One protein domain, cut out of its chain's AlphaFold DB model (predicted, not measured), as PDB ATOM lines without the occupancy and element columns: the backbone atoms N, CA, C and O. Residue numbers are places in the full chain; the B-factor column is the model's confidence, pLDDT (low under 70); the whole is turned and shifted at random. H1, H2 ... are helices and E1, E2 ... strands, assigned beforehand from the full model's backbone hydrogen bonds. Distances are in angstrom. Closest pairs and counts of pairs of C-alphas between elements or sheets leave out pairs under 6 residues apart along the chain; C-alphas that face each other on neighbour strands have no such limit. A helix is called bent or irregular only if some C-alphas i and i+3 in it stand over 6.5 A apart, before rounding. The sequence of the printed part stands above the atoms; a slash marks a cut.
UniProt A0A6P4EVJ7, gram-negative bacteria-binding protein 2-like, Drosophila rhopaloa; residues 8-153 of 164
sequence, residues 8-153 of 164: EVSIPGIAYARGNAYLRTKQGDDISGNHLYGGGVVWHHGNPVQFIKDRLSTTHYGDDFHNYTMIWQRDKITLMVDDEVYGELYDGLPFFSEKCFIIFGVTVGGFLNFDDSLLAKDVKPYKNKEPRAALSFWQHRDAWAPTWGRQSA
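Overview. This is residues 8 to 153 of the 164 residues of the protein "gram-negative bacteria-binding protein 2-like" of Drosophila rhopaloa (UniProt A0A6P4EVJ7). Two small sheets of three strands each lie face to face as a sandwich, E1 E2 E3 over E4 E5 E6, with the short helix H1 at one end, grazing both. The short helices H2 and H3 lie apart from both sheets, at the far end of the longest axis from the link between E4 and E5, and the long stretch of residues 98 to 132 leads from H1 across to them. The 146 printed residues hold six named strands and then three named helices, E1 E2 E3 E4 E5 E6 H1 H2 H3; each sheet is antiparallel, in the order E1 E2 E3 and E4 E5 E6. The class is mixed, helices and strands, with under half of the residues in named elements. The whole is compact, with a radius of gyration of the C-alphas of 16.4 A and spans of 47 by 38 by 30 A.

Along the chain. Find C-alpha 13 at (32.622, -8.032, 17.209), where E1 begins, residues 13 to 17, 11.1 A long. E2, residues 35 to 44, is 26.6 A long and bends by 55 degrees at residue 39; E3, residues 47 to 56, is 27.1 A. Then come E4, residues 68 to 72, 13.0 A; E5, residues 76 to 81, 16.7 A; and E6, residues 84 to 90, 17.8 A. H1 is residues 94 to 97, 6.1 A; H2 is residues 133 to 139, 9.9 A; H3 is residues 141 to 147, 9.8 A, ending at C-alpha 147 at (39.224, 13.596, 28.551).

Arrangement. Start with E1 E2 E3, a meander, each strand the antiparallel neighbour of the one before, twisted: look for N 16 and O 37 at 2.8 A, and N 42 and O 49 at 2.8 A. E4 E5 E6 is a second meander, with N 71 and O 78 at 2.9 A and N 79 and O 87 at 2.8 A. Between the sheets the closest C-alphas of E3 and E6 are those of Lys 53 and Gly 87, 5.4 A apart. H2 and H3 meet only through their link. In H2 every O i to N i+4 pair is within hydrogen-bond range, in H3 1 of 3, with 2 of 4 O i to N i+3 pairs; H1 is too short for an i+4 pair. H3 is only just irregular, C-alphas 143 and 146 being 6.7 A apart.

Size, cuts and confidence. The C-alphas farthest apart are those of Arg 74 and Asp 142, 47.7 A. The printed part has no cut. The long links are E1 to E2, E3 to E4 and H1 to H2. The mean pLDDT of the printed part is 90.8; residues 8 to 11 are under 70.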
ATOM      1  N   GLU A   8      45.235 -17.539  14.051       61.16
ATOM      2  CA  GLU A   8      44.736 -17.088  15.350       61.16
ATOM      3  C   GLU A   8      43.345 -16.482  15.139       61.16
ATOM      4  O   GLU A   8      43.170 -15.488  14.426       61.16
ATOM      5  N   VAL A   9      42.332 -17.108  15.734       58.25
ATOM      6  CA  VAL A   9      40.945 -16.664  15.589       58.25
ATOM      7  C   VAL A   9      40.695 -15.488  16.529       58.25
ATOM      8  O   VAL A   9      40.832 -15.624  17.747       58.25
ATOM      9  N   SER A  10      40.310 -14.334  15.979       66.94
ATOM     10  CA  SER A  10      39.657 -13.297  16.780       66.94
ATOM     11  C   SER A  10      38.142 -13.442  16.663       66.94
ATOM     12  O   SER A  10      37.614 -13.821  15.617       66.94
ATOM     13  N   ILE A  11      37.452 -13.188  17.770       67.62
ATOM     14  CA  ILE A  11      35.998 -13.308  17.857       67.62
ATOM     15  C   ILE A  11      35.372 -12.143  17.073       67.62
ATOM     16  O   ILE A  11      35.827 -11.007  17.246       67.62
ATOM     17  N   PRO A  12      34.348 -12.381  16.232       82.69
ATOM     18  CA  PRO A  12      33.650 -11.303  15.549       82.69
ATOM     19  C   PRO A  12      33.005 -10.370  16.578       82.69
ATOM     20  O   PRO A  12      32.289 -10.798  17.482       82.69
ATOM     21  N   GLY A  13      33.280  -9.076  16.447       88.38
ATOM     22  CA  GLY A  13      32.622  -8.032  17.209       88.38
ATOM     23  C   GLY A  13      31.239  -7.757  16.637       88.38
ATOM     24  O   GLY A  13      31.095  -7.587  15.425       88.38
ATOM     25  N   ILE A  14      30.243  -7.671  17.521       93.94
ATOM     26  CA  ILE A  14      28.910  -7.196  17.149       93.94
ATOM     27  C   ILE A  14      29.060  -5.756  16.683       93.94
ATOM     28  O   ILE A  14      28.920  -5.497  15.499       93.94
ATOM     29  N   ALA A  15      29.450  -4.856  17.587       95.88
ATOM     30  CA  ALA A  15      29.580  -3.443  17.293       95.88
ATOM     31  C   ALA A  15      30.651  -2.762  18.160       95.88
ATOM     32  O   ALA A  15      30.846  -3.125  19.321       95.88
ATOM     33  N   TYR A  16      31.322  -1.749  17.613       94.69
ATOM     34  CA  TYR A  16      32.098  -0.769  18.367       94.69
ATOM     35  C   TYR A  16      32.060   0.603  17.686       94.69
ATOM     36  O   TYR A  16      32.032   0.704  16.460       94.69
ATOM     37  N   ALA A  17      32.120   1.663  18.490       95.38
ATOM     38  CA  ALA A  17      32.284   3.041  18.038       95.38
ATOM     39  C   ALA A  17      33.473   3.677  18.770       95.38
ATOM     40  O   ALA A  17      33.861   3.254  19.863       95.38
ATOM     41  N   ARG A  18      34.095   4.685  18.160       93.56
ATOM     42  CA  ARG A  18      35.233   5.396  18.761       93.56
ATOM     43  C   ARG A  18      34.727   6.597  19.551       93.56
ATOM     44  O   ARG A  18      34.030   7.421  18.994       93.56
ATOM     45  N   GLY A  19      35.159   6.770  20.798       91.88
ATOM     46  CA  GLY A  19      34.628   7.839  21.662       91.88
ATOM     47  C   GLY A  19      35.033   9.282  21.315       91.88
ATOM     48  O   GLY A  19      34.577  10.207  21.975       91.88
ATOM     49  N   ASN A  20      35.917   9.511  20.336       91.19
ATOM     50  CA  ASN A  20      36.326  10.864  19.948       91.19
ATOM     51  C   ASN A  20      35.469  11.372  18.775       91.19
ATOM     52  O   ASN A  20      35.704  10.980  17.631       91.19
ATOM     53  N   ALA A  21      34.536  12.288  19.060       92.62
ATOM     54  CA  ALA A  21      33.623  12.906  18.088       92.62
ATOM     55  C   ALA A  21      34.328  13.696  16.962       92.62
ATOM     56  O   ALA A  21      33.792  13.863  15.865       92.62
ATOM     57  N   TYR A  22      35.562  14.145  17.194       92.50
ATOM     58  CA  TYR A  22      36.341  14.944  16.243       92.50
ATOM     59  C   TYR A  22      37.490  14.160  15.609       92.50
ATOM     60  O   TYR A  22      38.394  14.753  15.021       92.50
ATOM     61  N   LEU A  23      37.503  12.830  15.734       93.44
ATOM     62  CA  LEU A  23      38.569  12.026  15.152       93.44
ATOM     63  C   LEU A  23      38.507  12.076  13.622       93.44
ATOM     64  O   LEU A  23      37.485  11.720  13.032       93.44
ATOM     65  N   ARG A  24      39.606  12.508  13.000       94.75
ATOM     66  CA  ARG A  24      39.754  12.634  11.546       94.75
ATOM     67  C   ARG A  24      41.062  12.016  11.053       94.75
ATOM     68  O   ARG A  24      42.040  11.931  11.803       94.75
ATOM     69  N   THR A  25      41.087  11.601   9.788       94.44
ATOM     70  CA  THR A  25      42.329  11.229   9.085       94.44
ATOM     71  C   THR A  25      43.170  12.474   8.771       94.44
ATOM     72  O   THR A  25      42.700  13.607   8.887       94.44
ATOM     73  N   LYS A  26      44.419  12.293   8.316       93.69
ATOM     74  CA  LYS A  26      45.257  13.398   7.795       93.69
ATOM     75  C   LYS A  26      44.605  14.131   6.619       93.69
ATOM     76  O   LYS A  26      44.930  15.286   6.372       93.69
ATOM     77  N   GLN A  27      43.741  13.441   5.882       94.19
ATOM     78  CA  GLN A  27      43.006  13.947   4.730       94.19
ATOM     79  C   GLN A  27      41.709  14.663   5.135       94.19
ATOM     80  O   GLN A  27      41.101  15.324   4.301       94.19
ATOM     81  N   GLY A  28      41.322  14.588   6.413       93.56
ATOM     82  CA  GLY A  28      40.115  15.215   6.946       93.56
ATOM     83  C   GLY A  28      38.879  14.314   6.948       93.56
ATOM     84  O   GLY A  28      37.811  14.787   7.328       93.56
ATOM     85  N   ASP A  29      39.010  13.039   6.575       93.94
ATOM     86  CA  ASP A  29      37.886  12.100   6.563       93.94
ATOM     87  C   ASP A  29      37.399  11.823   7.984       93.94
ATOM     88  O   ASP A  29      38.206  11.676   8.912       93.94
ATOM     89  N   ASP A  30      36.078  11.740   8.150       94.62
ATOM     90  CA  ASP A  30      35.472  11.343   9.414       94.62
ATOM     91  C   ASP A  30      35.769   9.874   9.712       94.62
ATOM     92  O   ASP A  30      35.595   8.998   8.871       94.62
ATOM     93  N   ILE A  31      36.276   9.632  10.915       94.38
ATOM     94  CA  ILE A  31      36.487   8.304  11.487       94.38
ATOM     95  C   ILE A  31      36.101   8.310  12.976       94.38
ATOM     96  O   ILE A  31      36.604   7.500  13.752       94.38
ATOM     97  N   SER A  32      35.275   9.266  13.401       95.44
ATOM     98  CA  SER A  32      34.783   9.424  14.771       95.44
ATOM     99  C   SER A  32      33.756   8.358  15.148       95.44
ATOM    100  O   SER A  32      33.472   7.442  14.377       95.44
ATOM    101  N   GLY A  33      33.169   8.468  16.340       96.00
ATOM    102  CA  GLY A  33      32.052   7.617  16.748       96.00
ATOM    103  C   GLY A  33      30.733   7.905  16.035       96.00
ATOM    104  O   GLY A  33      29.736   7.294  16.390       96.00
ATOM    105  N   ASN A  34      30.721   8.762  15.011       97.38
ATOM    106  CA  ASN A  34      29.661   8.762  13.998       97.38
ATOM    107  C   ASN A  34      29.677   7.481  13.150       97.38
ATOM    108  O   ASN A  34      28.714   7.186  12.451       97.38
ATOM    109  N   HIS A  35      30.774   6.722  13.193       97.50
ATOM    110  CA  HIS A  35      30.900   5.425  12.549       97.50
ATOM    111  C   HIS A  35      30.677   4.290  13.547       97.50
ATOM    112  O   HIS A  35      31.308   4.247  14.611       97.50
ATOM    113  N   LEU A  36      29.829   3.339  13.159       97.56
ATOM    114  CA  LEU A  36      29.681   2.052  13.821       97.56
ATOM    115  C   LEU A  36      30.424   0.989  13.032       97.56
ATOM    116  O   LEU A  36      30.164   0.787  11.847       97.56
ATOM    117  N   TYR A  37      31.292   0.263  13.718       96.12
ATOM    118  CA  TYR A  37      32.052  -0.827  13.139       96.12
ATOM    119  C   TYR A  37      31.588  -2.163  13.693       96.12
ATOM    120  O   TYR A  37      31.307  -2.278  14.879       96.12
ATOM    121  N   GLY A  38      31.579  -3.198  12.865       95.44
ATOM    122  CA  GLY A  38      31.343  -4.574  13.298       95.44
ATOM    123  C   GLY A  38      32.129  -5.566  12.453       95.44
ATOM    124  O   GLY A  38      32.747  -5.191  11.458       95.44
ATOM    125  N   GLY A  39      32.101  -6.835  12.837       92.88
ATOM    126  CA  GLY A  39      32.764  -7.923  12.126       92.88
ATOM    127  C   GLY A  39      34.035  -8.418  12.810       92.88
ATOM    128  O   GLY A  39      34.217  -8.223  14.007       92.88
ATOM    129  N   GLY A  40      34.897  -9.126  12.080       88.62
ATOM    130  CA  GLY A  40      35.977  -9.918  12.682       88.62
ATOM    131  C   GLY A  40      37.355  -9.676  12.077       88.62
ATOM    132  O   GLY A  40      37.489  -9.185  10.957       88.62
ATOM    133  N   VAL A  41      38.389 -10.064  12.824       87.62
ATOM    134  CA  VAL A  41      39.775 -10.130  12.339       87.62
ATOM    135  C   VAL A  41      40.226 -11.590  12.299       87.62
ATOM    136  O   VAL A  41      39.993 -12.362  13.227       87.62
ATOM    137  N   VAL A  42      40.891 -11.992  11.231       87.06
ATOM    138  CA  VAL A  42      41.505 -13.314  11.115       87.06
ATOM    139  C   VAL A  42      43.006 -13.113  11.004       87.06
ATOM    140  O   VAL A  42      43.464 -12.349  10.156       87.06
ATOM    141  N   TRP A  43      43.785 -13.750  11.871       83.19
ATOM    142  CA  TRP A  43      45.236 -13.595  11.863       83.19
ATOM    143  C   TRP A  43      45.890 -14.685  11.033       83.19
ATOM    144  O   TRP A  43      45.809 -15.853  11.386       83.19
ATOM    145  N   HIS A  44      46.588 -14.300   9.970       81.38
ATOM    146  CA  HIS A  44      47.309 -15.212   9.088       81.38
ATOM    147  C   HIS A  44      48.811 -14.926   9.145       81.38
ATOM    148  O   HIS A  44      49.258 -13.858   8.721       81.38
ATOM    149  N   HIS A  45      49.604 -15.865   9.672       81.56
ATOM    150  CA  HIS A  45      51.057 -15.703   9.838       81.56
ATOM    151  C   HIS A  45      51.448 -14.375  10.524       81.56
ATOM    152  O   HIS A  45      52.367 -13.677  10.094       81.56
ATOM    153  N   GLY A  46      50.701 -13.985  11.564       78.25
ATOM    154  CA  GLY A  46      50.912 -12.734  12.303       78.25
ATOM    155  C   GLY A  46      50.400 -11.464  11.612       78.25
ATOM    156  O   GLY A  46      50.526 -10.379  12.176       78.25
ATOM    157  N   ASN A  47      49.798 -11.571  10.423       82.56
ATOM    158  CA  ASN A  47      49.170 -10.446   9.733       82.56
ATOM    159  C   ASN A  47      47.648 -10.466   9.938       82.56
ATOM    160  O   ASN A  47      47.020 -11.495   9.685       82.56
ATOM    161  N   PRO A  48      47.037  -9.352  10.366       86.06
ATOM    162  CA  PRO A  48      45.594  -9.278  10.536       86.06
ATOM    163  C   PRO A  48      44.900  -9.085   9.182       86.06
ATOM    164  O   PRO A  48      45.219  -8.162   8.435       86.06
ATOM    165  N   VAL A  49      43.903  -9.919   8.896       87.94
ATOM    166  CA  VAL A  49      42.952  -9.755   7.791       87.94
ATOM    167  C   VAL A  49      41.619  -9.313   8.384       87.94
ATOM    168  O   VAL A  49      41.034 -10.014   9.205       87.94
ATOM    169  N   GLN A  50      41.162  -8.121   8.009       88.12
ATOM    170  CA  GLN A  50      39.985  -7.482   8.596       88.12
ATOM    171  C   GLN A  50      38.747  -7.683   7.715       88.12
ATOM    172  O   GLN A  50      38.746  -7.304   6.547       88.12
ATOM    173  N   PHE A  51      37.675  -8.213   8.300       91.62
ATOM    174  CA  PHE A  51      36.348  -8.336   7.693       91.62
ATOM    175  C   PHE A  51      35.386  -7.378   8.398       91.62
ATOM    176  O   PHE A  51      34.432  -7.796   9.054       91.62
ATOM    177  N   ILE A  52      35.696  -6.083   8.318       92.88
ATOM    178  CA  ILE A  52      34.980  -5.035   9.047       92.88
ATOM    179  C   ILE A  52      33.875  -4.439   8.182       92.88
ATOM    180  O   ILE A  52      34.045  -4.213   6.983       92.88
ATOM    181  N   LYS A  53      32.729  -4.195   8.811       96.38
ATOM    182  CA  LYS A  53      31.586  -3.463   8.266       96.38
ATOM    183  C   LYS A  53      31.508  -2.112   8.951       96.38
ATOM    184  O   LYS A  53      31.839  -2.022  10.129       96.38
ATOM    185  N   ASP A  54      31.100  -1.097   8.204       96.44
ATOM    186  CA  ASP A  54      31.037   0.293   8.648       96.44
ATOM    187  C   ASP A  54      29.661   0.876   8.330       96.44
ATOM    188  O   ASP A  54      29.124   0.643   7.244       96.44
ATOM    189  N   ARG A  55      29.108   1.639   9.273       97.56
ATOM    190  CA  ARG A  55      27.867   2.391   9.097       97.56
ATOM    191  C   ARG A  55      28.019   3.794   9.651       97.56
ATOM    192  O   ARG A  55      28.198   3.976  10.854       97.56
ATOM    193  N   LEU A  56      27.850   4.776   8.775       97.19
ATOM    194  CA  LEU A  56      27.843   6.186   9.138       97.19
ATOM    195  C   LEU A  56      26.471   6.609   9.680       97.19
ATOM    196  O   LEU A  56      25.434   6.268   9.111       97.19
ATOM    197  N   SER A  57      26.490   7.394  10.749       96.69
ATOM    198  CA  SER A  57      25.359   8.140  11.291       96.69
ATOM    199  C   SER A  57      25.650   9.642  11.241       96.69
ATOM    200  O   SER A  57      26.800  10.074  11.166       96.69
ATOM    201  N   THR A  58      24.599  10.459  11.274       94.50
ATOM    202  CA  THR A  58      24.717  11.916  11.444       94.50
ATOM    203  C   THR A  58      24.994  12.316  12.893       94.50
ATOM    204  O   THR A  58      25.419  13.445  13.140       94.50
ATOM    205  N   THR A  59      24.756  11.405  13.836       95.44
ATOM    206  CA  THR A  59      25.013  11.562  15.268       95.44
ATOM    207  C   THR A  59      26.005  10.514  15.753       95.44
ATOM    208  O   THR A  59      26.206   9.472  15.128       95.44
ATOM    209  N   HIS A  60      26.635  10.795  16.886       96.62
ATOM    210  CA  HIS A  60      27.615   9.906  17.479       96.62
ATOM    211  C   HIS A  60      26.909   8.733  18.179       96.62
ATOM    212  O   HIS A  60      26.049   8.943  19.028       96.62
ATOM    213  N   TYR A  61      27.299   7.490  17.880       97.12
ATOM    214  CA  TYR A  61      26.678   6.273  18.439       97.12
ATOM    215  C   TYR A  61      26.844   6.115  19.960       97.12
ATOM    216  O   TYR A  61      26.257   5.224  20.561       97.12
ATOM    217  N   GLY A  62      27.696   6.925  20.589       94.81
ATOM    218  CA  GLY A  62      27.845   6.961  22.045       94.81
ATOM    219  C   GLY A  62      26.904   7.937  22.755       94.81
ATOM    220  O   GLY A  62      26.955   7.999  23.980       94.81
ATOM    221  N   ASP A  63      26.106   8.713  22.015       94.62
ATOM    222  CA  ASP A  63      25.285   9.786  22.593       94.62
ATOM    223  C   ASP A  63      23.884   9.307  23.004       94.62
ATOM    224  O   ASP A  63      23.260   9.939  23.854       94.62
ATOM    225  N   ASP A  64      23.426   8.174  22.464       95.38
ATOM    226  CA  ASP A  64      22.110   7.590  22.724       95.38
ATOM    227  C   ASP A  64      22.190   6.068  22.944       95.38
ATOM    228  O   ASP A  64      23.196   5.411  22.664       95.38
ATOM    229  N   PHE A  65      21.110   5.490  23.477       96.88
ATOM    230  CA  PHE A  65      20.963   4.038  23.549       96.88
ATOM    231  C   PHE A  65      20.609   3.464  22.178       96.88
ATOM    232  O   PHE A  65      19.701   3.955  21.511       96.88
ATOM    233  N   HIS A  66      21.269   2.363  21.828       97.62
ATOM    234  CA  HIS A  66      21.046   1.634  20.586       97.62
ATOM    235  C   HIS A  66      20.828   0.148  20.853       97.62
ATOM    236  O   HIS A  66      21.429  -0.437  21.762       97.62
ATOM    237  N   ASN A  67      20.014  -0.480  20.010       98.25
ATOM    238  CA  ASN A  67      19.857  -1.928  20.001       98.25
ATOM    239  C   ASN A  67      20.828  -2.534  18.987       98.25
ATOM    240  O   ASN A  67      20.596  -2.477  17.780       98.25
ATOM    241  N   TYR A  68      21.911  -3.138  19.477       98.12
ATOM    242  CA  TYR A  68      22.845  -3.890  18.642       98.12
ATOM    243  C   TYR A  68      22.461  -5.365  18.608       98.12
ATOM    244  O   TYR A  68      22.413  -6.024  19.650       98.12
ATOM    245  N   THR A  69      22.251  -5.897  17.406       97.69
ATOM    246  CA  THR A  69      21.841  -7.292  17.213       97.69
ATOM    247  C   THR A  69      22.842  -8.014  16.327       97.69
ATOM    248  O   THR A  69      23.239  -7.520  15.273       97.69
ATOM    249  N   MET A  70      23.221  -9.219  16.747       96.25
ATOM    250  CA  MET A  70      23.913 -10.189  15.909       96.25
ATOM    251  C   MET A  70      23.013 -11.404  15.733       96.25
ATOM    252  O   MET A  70      22.687 -12.080  16.708       96.25
ATOM    253  N   ILE A  71      22.639 -11.689  14.490       95.56
ATOM    254  CA  ILE A  71      21.968 -12.934  14.122       95.56
ATOM    255  C   ILE A  71      23.046 -13.863  13.583       95.56
ATOM    256  O   ILE A  71      23.627 -13.596  12.533       95.56
ATOM    257  N   TRP A  72      23.333 -14.933  14.319       93.19
ATOM    258  CA  TRP A  72      24.337 -15.921  13.940       93.19
ATOM    259  C   TRP A  72      23.650 -17.178  13.409       93.19
ATOM    260  O   TRP A  72      23.017 -17.919  14.156       93.19
ATOM    261  N   GLN A  73      23.796 -17.419  12.111       93.19
ATOM    262  CA  GLN A  73      23.310 -18.599  11.399       93.19
ATOM    263  C   GLN A  73      24.496 -19.449  10.925       93.19
ATOM    264  O   GLN A  73      25.653 -19.037  11.009       93.19
ATOM    265  N   ARG A  74      24.223 -20.664  10.434       91.00
ATOM    266  CA  ARG A  74      25.280 -21.595   9.998       91.00
ATOM    267  C   ARG A  74      26.115 -21.031   8.842       91.00
ATOM    268  O   ARG A  74      27.312 -21.278   8.794       91.00
ATOM    269  N   ASP A  75      25.471 -20.311   7.935       93.75
ATOM    270  CA  ASP A  75      26.019 -19.800   6.679       93.75
ATOM    271  C   ASP A  75      26.308 -18.290   6.711       93.75
ATOM    272  O   ASP A  75      26.966 -17.759   5.814       93.75
ATOM    273  N   LYS A  76      25.801 -17.577   7.726       94.62
ATOM    274  CA  LYS A  76      25.866 -16.116   7.781       94.62
ATOM    275  C   LYS A  76      25.788 -15.555   9.199       94.62
ATOM    276  O   LYS A  76      25.021 -16.026  10.031       94.62
ATOM    277  N   ILE A  77      26.522 -14.474   9.439       94.75
ATOM    278  CA  ILE A  77      26.328 -13.558  10.561       94.75
ATOM    279  C   ILE A  77      25.774 -12.242  10.010       94.75
ATOM    280  O   ILE A  77      26.400 -11.614   9.154       94.75
ATOM    281  N   THR A  78      24.625 -11.806  10.522       97.25
ATOM    282  CA  THR A  78      24.020 -10.500  10.223       97.25
ATOM    283  C   THR A  78      24.177  -9.577  11.423       97.25
ATOM    284  O   THR A  78      23.820  -9.938  12.544       97.25
ATOM    285  N   LEU A  79      24.700  -8.379  11.180       98.12
ATOM    286  CA  LEU A  79      24.894  -7.322  12.164       98.12
ATOM    287  C   LEU A  79      23.876  -6.213  11.923       98.12
ATOM    288  O   LEU A  79      23.705  -5.748  10.789       98.12
ATOM    289  N   MET A  80      23.209  -5.797  12.992       98.44
ATOM    290  CA  MET A  80      22.160  -4.786  12.954       98.44
ATOM    291  C   MET A  80      22.360  -3.752  14.054       98.44
ATOM    292  O   MET A  80      22.871  -4.060  15.134       98.44
ATOM    293  N   VAL A  81      21.911  -2.538  13.767       98.44
ATOM    294  CA  VAL A  81      21.724  -1.470  14.745       98.44
ATOM    295  C   VAL A  81      20.325  -0.905  14.544       98.44
ATOM    296  O   VAL A  81      19.946  -0.627  13.411       98.44
ATOM    297  N   ASP A  82      19.556  -0.805  15.625       97.75
ATOM    298  CA  ASP A  82      18.189  -0.264  15.629       97.75
ATOM    299  C   ASP A  82      17.292  -0.893  14.549       97.75
ATOM    300  O   ASP A  82      16.663  -0.212  13.746       97.75
ATOM    301  N   ASP A  83      17.284  -2.229  14.517       97.56
ATOM    302  CA  ASP A  83      16.533  -3.070  13.572       97.56
ATOM    303  C   ASP A  83      16.941  -2.945  12.093       97.56
ATOM    304  O   ASP A  83      16.358  -3.593  11.221       97.56
ATOM    305  N   GLU A  84      18.013  -2.209  11.795       98.00
ATOM    306  CA  GLU A  84      18.543  -2.078  10.446       98.00
ATOM    307  C   GLU A  84      19.852  -2.848  10.258       98.00
ATOM    308  O   GLU A  84      20.828  -2.684  10.994       98.00
ATOM    309  N   VAL A  85      19.898  -3.668   9.207       98.38
ATOM    310  CA  VAL A  85      21.105  -4.401   8.812       98.38
ATOM    311  C   VAL A  85      22.172  -3.426   8.331       98.38
ATOM    312  O   VAL A  85      21.924  -2.598   7.456       98.38
ATOM    313  N   TYR A  86      23.386  -3.567   8.857       98.12
ATOM    314  CA  TYR A  86      24.543  -2.792   8.402       98.12
ATOM    315  C   TYR A  86      25.737  -3.649   7.992       98.12
ATOM    316  O   TYR A  86      26.710  -3.146   7.428       98.12
ATOM    317  N   GLY A  87      25.686  -4.951   8.262       97.38
ATOM    318  CA  GLY A  87      26.787  -5.840   7.961       97.38
ATOM    319  C   GLY A  87      26.345  -7.279   7.802       97.38
ATOM    320  O   GLY A  87      25.536  -7.781   8.573       97.38
ATOM    321  N   GLU A  88      26.932  -7.956   6.823       96.38
ATOM    322  CA  GLU A  88      26.809  -9.401   6.665       96.38
ATOM    323  C   GLU A  88      28.185 -10.025   6.450       96.38
ATOM    324  O   GLU A  88      29.002  -9.533   5.658       96.38
ATOM    325  N   LEU A  89      28.438 -11.108   7.174       94.25
ATOM    326  CA  LEU A  89      29.601 -11.966   7.026       94.25
ATOM    327  C   LEU A  89      29.107 -13.352   6.655       94.25
ATOM    328  O   LEU A  89      28.216 -13.875   7.313       94.25
ATOM    329  N   TYR A  90      29.684 -13.925   5.614       93.12
ATOM    330  CA  TYR A  90      29.344 -15.265   5.158       93.12
ATOM    331  C   TYR A  90      30.299 -16.280   5.786       93.12
ATOM    332  O   TYR A  90      31.360 -15.908   6.302       93.12
ATOM    333  N   ASP A  91      29.885 -17.539   5.784       87.88
ATOM    334  CA  ASP A  91      30.665 -18.666   6.275       87.88
ATOM    335  C   ASP A  91      32.031 -18.831   5.580       87.88
ATOM    336  O   ASP A  91      32.441 -18.077   4.695       87.88
ATOM    337  N   GLY A  92      32.809 -19.801   6.064       85.44
ATOM    338  CA  GLY A  92      34.190 -20.028   5.622       85.44
ATOM    339  C   GLY A  92      35.233 -19.192   6.369       85.44
ATOM    340  O   GLY A  92      36.429 -19.361   6.141       85.44
ATOM    341  N   LEU A  93      34.808 -18.332   7.299       86.56
ATOM    342  CA  LEU A  93      35.708 -17.662   8.235       86.56
ATOM    343  C   LEU A  93      35.915 -18.533   9.489       86.56
ATOM    344  O   LEU A  93      34.931 -19.056  10.017       86.56
ATOM    345  N   PRO A  94      37.152 -18.664  10.014       83.00
ATOM    346  CA  PRO A  94      37.467 -19.578  11.119       83.00
ATOM    347  C   PRO A  94      36.575 -19.452  12.359       83.00
ATOM    348  O   PRO A  94      36.271 -20.437  13.023       83.00
ATOM    349  N   PHE A  95      36.099 -18.242  12.660       82.75
ATOM    350  CA  PHE A  95      35.267 -17.995  13.834       82.75
ATOM    351  C   PHE A  95      33.855 -18.597  13.764       82.75
ATOM    352  O   PHE A  95      33.202 -18.655  14.799       82.75
ATOM    353  N   PHE A  96      33.379 -19.074  12.604       86.56
ATOM    354  CA  PHE A  96      32.081 -19.764  12.497       86.56
ATOM    355  C   PHE A  96      32.059 -21.132  13.194       86.56
ATOM    356  O   PHE A  96      30.985 -21.612  13.557       86.56
ATOM    357  N   SER A  97      33.226 -21.748  13.392       82.00
ATOM    358  CA  SER A  97      33.362 -23.090  13.975       82.00
ATOM    359  C   SER A  97      33.681 -23.079  15.472       82.00
ATOM    360  O   SER A  97      33.801 -24.138  16.086       82.00
ATOM    361  N   GLU A  98      33.814 -21.897  16.073       78.69
ATOM    362  CA  GLU A  98      34.331 -21.730  17.428       78.69
ATOM    363  C   GLU A  98      33.239 -21.342  18.427       78.69
ATOM    364  O   GLU A  98      32.277 -20.642  18.111       78.69
ATOM    365  N   LYS A  99      33.413 -21.757  19.687       80.62
ATOM    366  CA  LYS A  99      32.597 -21.233  20.790       80.62
ATOM    367  C   LYS A  99      33.110 -19.855  21.185       80.62
ATOM    368  O   LYS A  99      34.305 -19.673  21.412       80.62
ATOM    369  N   CYS A 100      32.199 -18.911  21.358       81.12
ATOM    370  CA  CYS A 100      32.524 -17.530  21.691       81.12
ATOM    371  C   CYS A 100      31.779 -17.037  22.935       81.12
ATOM    372  O   CYS A 100      30.738 -17.564  23.325       81.12
ATOM    373  N   PHE A 101      32.338 -15.996  23.551       86.06
ATOM    374  CA  PHE A 101      31.732 -15.268  24.661       86.06
ATOM    375  C   PHE A 101      31.310 -13.883  24.187       86.06
ATOM    376  O   PHE A 101      31.987 -13.278  23.355       86.06
ATOM    377  N   ILE A 102      30.227 -13.362  24.760       89.44
ATOM    378  CA  ILE A 102      29.865 -11.955  24.595       89.44
ATOM    379  C   ILE A 102      30.745 -11.140  25.542       89.44
ATOM    380  O   ILE A 102      30.783 -11.405  26.745       89.44
ATOM    381  N   ILE A 103      31.461 -10.160  24.993       91.00
ATOM    382  CA  ILE A 103      32.356  -9.279  25.741       91.00
ATOM    383  C   ILE A 103      31.895  -7.843  25.536       91.00
ATOM    384  O   ILE A 103      31.728  -7.385  24.409       91.00
ATOM    385  N   PHE A 104      31.750  -7.132  26.647       93.25
ATOM    386  CA  PHE A 104      31.491  -5.702  26.682       93.25
ATOM    387  C   PHE A 104      32.718  -5.010  27.255       93.25
ATOM    388  O   PHE A 104      33.292  -5.471  28.243       93.25
ATOM    389  N   GLY A 105      33.144  -3.914  26.640       91.81
ATOM    390  CA  GLY A 105      34.332  -3.220  27.103       91.81
ATOM    391  C   GLY A 105      34.492  -1.840  26.503       91.81
ATOM    392  O   GLY A 105      34.185  -1.601  25.339       91.81
ATOM    393  N   VAL A 106      35.041  -0.945  27.317       91.88
ATOM    394  CA  VAL A 106      35.584   0.332  26.866       91.88
ATOM    395  C   VAL A 106      37.094   0.159  26.775       91.88
ATOM    396  O   VAL A 106      37.728  -0.304  27.724       91.88
ATOM    397  N   THR A 107      37.673   0.490  25.626       87.88
ATOM    398  CA  THR A 107      39.110   0.322  25.382       87.88
ATOM    399  C   THR A 107      39.766   1.660  25.071       87.88
ATOM    400  O   THR A 107      39.123   2.591  24.586       87.88
ATOM    401  N   VAL A 108      41.062   1.760  25.364       86.56
ATOM    402  CA  VAL A 108      41.886   2.916  25.016       86.56
ATOM    403  C   VAL A 108      43.171   2.444  24.357       86.56
ATOM    404  O   VAL A 108      43.768   1.446  24.761       86.56
ATOM    405  N   GLY A 109      43.593   3.166  23.326       82.44
ATOM    406  CA  GLY A 109      44.785   2.829  22.567       82.44
ATOM    407  C   GLY A 109      44.587   1.617  21.653       82.44
ATOM    408  O   GLY A 109      43.684   1.598  20.819       82.44
ATOM    409  N   GLY A 110      45.474   0.630  21.770       84.31
ATOM    410  CA  GLY A 110      45.554  -0.510  20.857       84.31
ATOM    411  C   GLY A 110      46.415  -0.246  19.617       84.31
ATOM    412  O   GLY A 110      46.948   0.847  19.416       84.31
ATOM    413  N   PHE A 111      46.571  -1.289  18.802       86.25
ATOM    414  CA  PHE A 111      47.531  -1.326  17.691       86.25
ATOM    415  C   PHE A 111      46.885  -1.544  16.315       86.25
ATOM    416  O   PHE A 111      47.574  -1.471  15.301       86.25
ATOM    417  N   LEU A 112      45.576  -1.819  16.276       83.19
ATOM    418  CA  LEU A 112      44.848  -2.180  15.054       83.19
ATOM    419  C   LEU A 112      43.900  -1.083  14.572       83.19
ATOM    420  O   LEU A 112      43.910  -0.736  13.398       83.19
ATOM    421  N   ASN A 113      43.111  -0.506  15.479       81.88
ATOM    422  CA  ASN A 113      41.997   0.384  15.121       81.88
ATOM    423  C   ASN A 113      42.435   1.769  14.613       81.88
ATOM    424  O   ASN A 113      41.604   2.540  14.130       81.88
ATOM    425  N   PHE A 114      43.723   2.089  14.766       87.56
ATOM    426  CA  PHE A 114      44.306   3.416  14.593       87.56
ATOM    427  C   PHE A 114      45.608   3.322  13.786       87.56
ATOM    428  O   PHE A 114      46.706   3.255  14.354       87.56
ATOM    429  N   ASP A 115      45.491   3.278  12.460       88.94
ATOM    430  CA  ASP A 115      46.626   3.140  11.540       88.94
ATOM    431  C   ASP A 115      47.552   4.380  11.566       88.94
ATOM    432  O   ASP A 115      47.112   5.528  11.473       88.94
ATOM    433  N   ASP A 116      48.865   4.148  11.672       91.38
ATOM    434  CA  ASP A 116      49.898   5.195  11.697       91.38
ATOM    435  C   ASP A 116      50.001   6.011  10.397       91.38
ATOM    436  O   ASP A 116      50.498   7.149  10.402       91.38
ATOM    437  N   SER A 117      49.585   5.423   9.276       91.50
ATOM    438  CA  SER A 117      49.563   6.047   7.956       91.50
ATOM    439  C   SER A 117      48.383   7.006   7.799       91.50
ATOM    440  O   SER A 117      48.565   8.071   7.203       91.50
ATOM    441  N   LEU A 118      47.241   6.701   8.424       90.38
ATOM    442  CA  LEU A 118      46.004   7.481   8.330       90.38
ATOM    443  C   LEU A 118      45.934   8.630   9.340       90.38
ATOM    444  O   LEU A 118      45.367   9.676   9.033       90.38
ATOM    445  N   LEU A 119      46.522   8.468  10.529       90.56
ATOM    446  CA  LEU A 119      46.390   9.434  11.626       90.56
ATOM    447  C   LEU A 119      47.542  10.434  11.710       90.56
ATOM    448  O   LEU A 119      48.719  10.071  11.571       90.56
ATOM    449  N   ALA A 120      47.214  11.694  11.996       87.38
ATOM    450  CA  ALA A 120      48.204  12.711  12.336       87.38
ATOM    451  C   ALA A 120      49.010  12.313  13.593       87.38
ATOM    452  O   ALA A 120      48.594  11.469  14.391       87.38
ATOM    453  N   LYS A 121      50.225  12.863  13.731       82.00
ATOM    454  CA  LYS A 121      51.192  12.431  14.763       82.00
ATOM    455  C   LYS A 121      50.740  12.738  16.192       82.00
ATOM    456  O   LYS A 121      51.197  12.078  17.110       82.00
ATOM    457  N   ASP A 122      49.893  13.736  16.357       83.25
ATOM    458  CA  ASP A 122      49.378  14.263  17.618       83.25
ATOM    459  C   ASP A 122      48.102  13.558  18.104       83.25
ATOM    460  O   ASP A 122      47.724  13.712  19.260       83.25
ATOM    461  N   VAL A 123      47.470  12.727  17.267       86.75
ATOM    462  CA  VAL A 123      46.243  11.993  17.628       86.75
ATOM    463  C   VAL A 123      46.508  10.884  18.653       86.75
ATOM    464  O   VAL A 123      45.662  10.608  19.502       86.75
ATOM    465  N   LYS A 124      47.675  10.230  18.587       89.69
ATOM    466  CA  LYS A 124      48.085   9.208  19.559       89.69
ATOM    467  C   LYS A 124      49.576   9.326  19.902       89.69
ATOM    468  O   LYS A 124      50.380   9.581  19.007       89.69
ATOM    469  N   PRO A 125      49.975   9.076  21.162       91.06
ATOM    470  CA  PRO A 125      51.340   9.331  21.627       91.06
ATOM    471  C   PRO A 125      52.356   8.233  21.261       91.06
ATOM    472  O   PRO A 125      53.483   8.262  21.744       91.06
ATOM    473  N   TYR A 126      51.991   7.236  20.451       92.25
ATOM    474  CA  TYR A 126      52.864   6.106  20.109       92.25
ATOM    475  C   TYR A 126      52.615   5.585  18.691       92.25
ATOM    476  O   TYR A 126      51.573   5.851  18.086       92.25
ATOM    477  N   LYS A 127      53.563   4.799  18.167       92.00
ATOM    478  CA  LYS A 127      53.405   4.050  16.904       92.00
ATOM    479  C   LYS A 127      53.012   2.597  17.146       92.00
ATOM    480  O   LYS A 127      53.398   2.003  18.149       92.00
ATOM    481  N   ASN A 128      52.283   1.990  16.207       90.69
ATOM    482  CA  ASN A 128      51.720   0.648  16.391       90.69
ATOM    483  C   ASN A 128      52.785  -0.443  16.565       90.69
ATOM    484  O   ASN A 128      52.519  -1.469  17.177       90.69
ATOM    485  N   LYS A 129      53.994  -0.212  16.040       90.56
ATOM    486  CA  LYS A 129      55.143  -1.127  16.144       90.56
ATOM    487  C   LYS A 129      56.222  -0.632  17.112       90.56
ATOM    488  O   LYS A 129      57.348  -1.120  17.083       90.56
ATOM    489  N   GLU A 130      55.920   0.376  17.926       92.00
ATOM    490  CA  GLU A 130      56.888   0.934  18.865       92.00
ATOM    491  C   GLU A 130      57.107  -0.010  20.062       92.00
ATOM    492  O   GLU A 130      56.147  -0.318  20.771       92.00
ATOM    493  N   PRO A 131      58.356  -0.407  20.377       93.38
ATOM    494  CA  PRO A 131      58.634  -1.334  21.478       93.38
ATOM    495  C   PRO A 131      58.169  -0.850  22.860       93.38
ATOM    496  O   PRO A 131      57.949  -1.658  23.759       93.38
ATOM    497  N   ARG A 132      58.050   0.470  23.052       93.50
ATOM    498  CA  ARG A 132      57.664   1.110  24.319       93.50
ATOM    499  C   ARG A 132      56.343   1.876  24.217       93.50
ATOM    500  O   ARG A 132      56.104   2.772  25.023       93.50
ATOM    501  N   ALA A 133      55.458   1.478  23.301       92.38
ATOM    502  CA  ALA A 133      54.161   2.125  23.097       92.38
ATOM    503  C   ALA A 133      53.352   2.308  24.394       92.38
ATOM    504  O   ALA A 133      52.839   3.393  24.649       92.38
ATOM    505  N   ALA A 134      53.292   1.283  25.255       91.19
ATOM    506  CA  ALA A 134      52.587   1.363  26.538       91.19
ATOM    507  C   ALA A 134      53.206   2.395  27.500       91.19
ATOM    508  O   ALA A 134      52.484   3.118  28.186       91.19
ATOM    509  N   LEU A 135      54.541   2.501  27.528       93.88
ATOM    510  CA  LEU A 135      55.234   3.516  28.322       93.88
ATOM    511  C   LEU A 135      54.967   4.915  27.762       93.88
ATOM    512  O   LEU A 135      54.637   5.809  28.538       93.88
ATOM    513  N   SER A 136      55.069   5.096  26.440       93.31
ATOM    514  CA  SER A 136      54.775   6.383  25.803       93.31
ATOM    515  C   SER A 136      53.328   6.808  26.065       93.31
ATOM    516  O   SER A 136      53.075   7.937  26.486       93.31
ATOM    517  N   PHE A 137      52.372   5.881  25.940       92.62
ATOM    518  CA  PHE A 137      50.974   6.110  26.295       92.62
ATOM    519  C   PHE A 137      50.813   6.575  27.750       92.62
ATOM    520  O   PHE A 137      50.168   7.594  27.999       92.62
ATOM    521  N   TRP A 138      51.446   5.888  28.706       92.75
ATOM    522  CA  TRP A 138      51.369   6.236  30.129       92.75
ATOM    523  C   TRP A 138      52.009   7.588  30.475       92.75
ATOM    524  O   TRP A 138      51.506   8.325  31.328       92.75
ATOM    525  N   GLN A 139      53.127   7.925  29.831       95.75
ATOM    526  CA  GLN A 139      53.820   9.198  30.041       95.75
ATOM    527  C   GLN A 139      52.999  10.395  29.547       95.75
ATOM    528  O   GLN A 139      53.106  11.470  30.124       95.75
ATOM    529  N   HIS A 140      52.127  10.197  28.556       93.69
ATOM    530  CA  HIS A 140      51.248  11.236  28.011       93.69
ATOM    531  C   HIS A 140      49.857  11.279  28.670       93.69
ATOM    532  O   HIS A 140      48.934  11.888  28.127       93.69
ATOM    533  N   ARG A 141      49.677  10.650  29.840       93.50
ATOM    534  CA  ARG A 141      48.377  10.603  30.536       93.50
ATOM    535  C   ARG A 141      47.809  11.957  30.912       93.50
ATOM    536  O   ARG A 141      46.597  12.092  30.947       93.50
ATOM    537  N   ASP A 142      48.649  12.962  31.117       95.00
ATOM    538  CA  ASP A 142      48.171  14.307  31.437       95.00
ATOM    539  C   ASP A 142      47.365  14.917  30.273       95.00
ATOM    540  O   ASP A 142      46.522  15.780  30.500       95.00
ATOM    541  N   ALA A 143      47.561  14.427  29.039       89.88
ATOM    542  CA  ALA A 143      46.787  14.838  27.870       89.88
ATOM    543  C   ALA A 143      45.466  14.067  27.712       89.88
ATOM    544  O   ALA A 143      44.453  14.663  27.360       89.88
ATOM    545  N   TRP A 144      45.459  12.748  27.945       88.81
ATOM    546  CA  TRP A 144      44.274  11.917  27.686       88.81
ATOM    547  C   TRP A 144      43.449  11.597  28.929       88.81
ATOM    548  O   TRP A 144      42.240  11.475  28.815       88.81
ATOM    549  N   ALA A 145      44.027  11.471  30.122       91.81
ATOM    550  CA  ALA A 145      43.262  11.108  31.317       91.81
ATOM    551  C   ALA A 145      42.144  12.117  31.644       91.81
ATOM    552  O   ALA A 145      41.043  11.670  31.962       91.81
ATOM    553  N   PRO A 146      42.346  13.446  31.495       93.50
ATOM    554  CA  PRO A 146      41.278  14.420  31.726       93.50
ATOM    555  C   PRO A 146      40.125  14.363  30.715       93.50
ATOM    556  O   PRO A 146      39.069  14.931  30.982       93.50
ATOM    557  N   THR A 147      40.301  13.718  29.552       89.81
ATOM    558  CA  THR A 147      39.224  13.596  28.551       89.81
ATOM    559  C   THR A 147      38.215  12.506  28.911       89.81
ATOM    560  O   THR A 147      37.107  12.492  28.370       89.81
ATOM    561  N   TRP A 148      38.565  11.620  29.847       90.62
ATOM    562  CA  TRP A 148      37.689  10.569  30.341       90.62
ATOM    563  C   TRP A 148      36.831  11.098  31.484       90.62
ATOM    564  O   TRP A 148      37.331  11.636  32.471       90.62
ATOM    565  N   GLY A 149      35.521  10.915  31.361       90.25
ATOM    566  CA  GLY A 149      34.559  11.343  32.370       90.25
ATOM    567  C   GLY A 149      33.370  10.399  32.453       90.25
ATOM    568  O   GLY A 149      33.412   9.273  31.961       90.25
ATOM    569  N   ARG A 150      32.279  10.861  33.074       89.00
ATOM    570  CA  ARG A 150      31.043  10.065  33.188       89.00
ATOM    571  C   ARG A 150      30.465   9.696  31.820       89.00
ATOM    572  O   ARG A 150      29.925   8.610  31.674       89.00
ATOM    573  N   GLN A 151      30.644  10.567  30.832       88.12
ATOM    574  CA  GLN A 151      30.251  10.356  29.441       88.12
ATOM    575  C   GLN A 151      31.033   9.237  28.733       88.12
ATOM    576  O   GLN A 151      30.639   8.799  27.665       88.12
ATOM    577  N   SER A 152      32.150   8.773  29.303       90.69
ATOM    578  CA  SER A 152      32.948   7.673  28.744       90.69
ATOM    579  C   SER A 152      32.500   6.296  29.251       90.69
ATOM    580  O   SER A 152      33.101   5.286  28.889       90.69
ATOM    581  N   ALA A 153      31.498   6.243  30.136       92.44
ATOM    582  CA  ALA A 153      31.009   4.996  30.702       92.44
ATOM    583  C   ALA A 153      30.156   4.228  29.685       92.44
ATOM    584  O   ALA A 153      29.246   4.782  29.076       92.44
TER     585      ALA A 153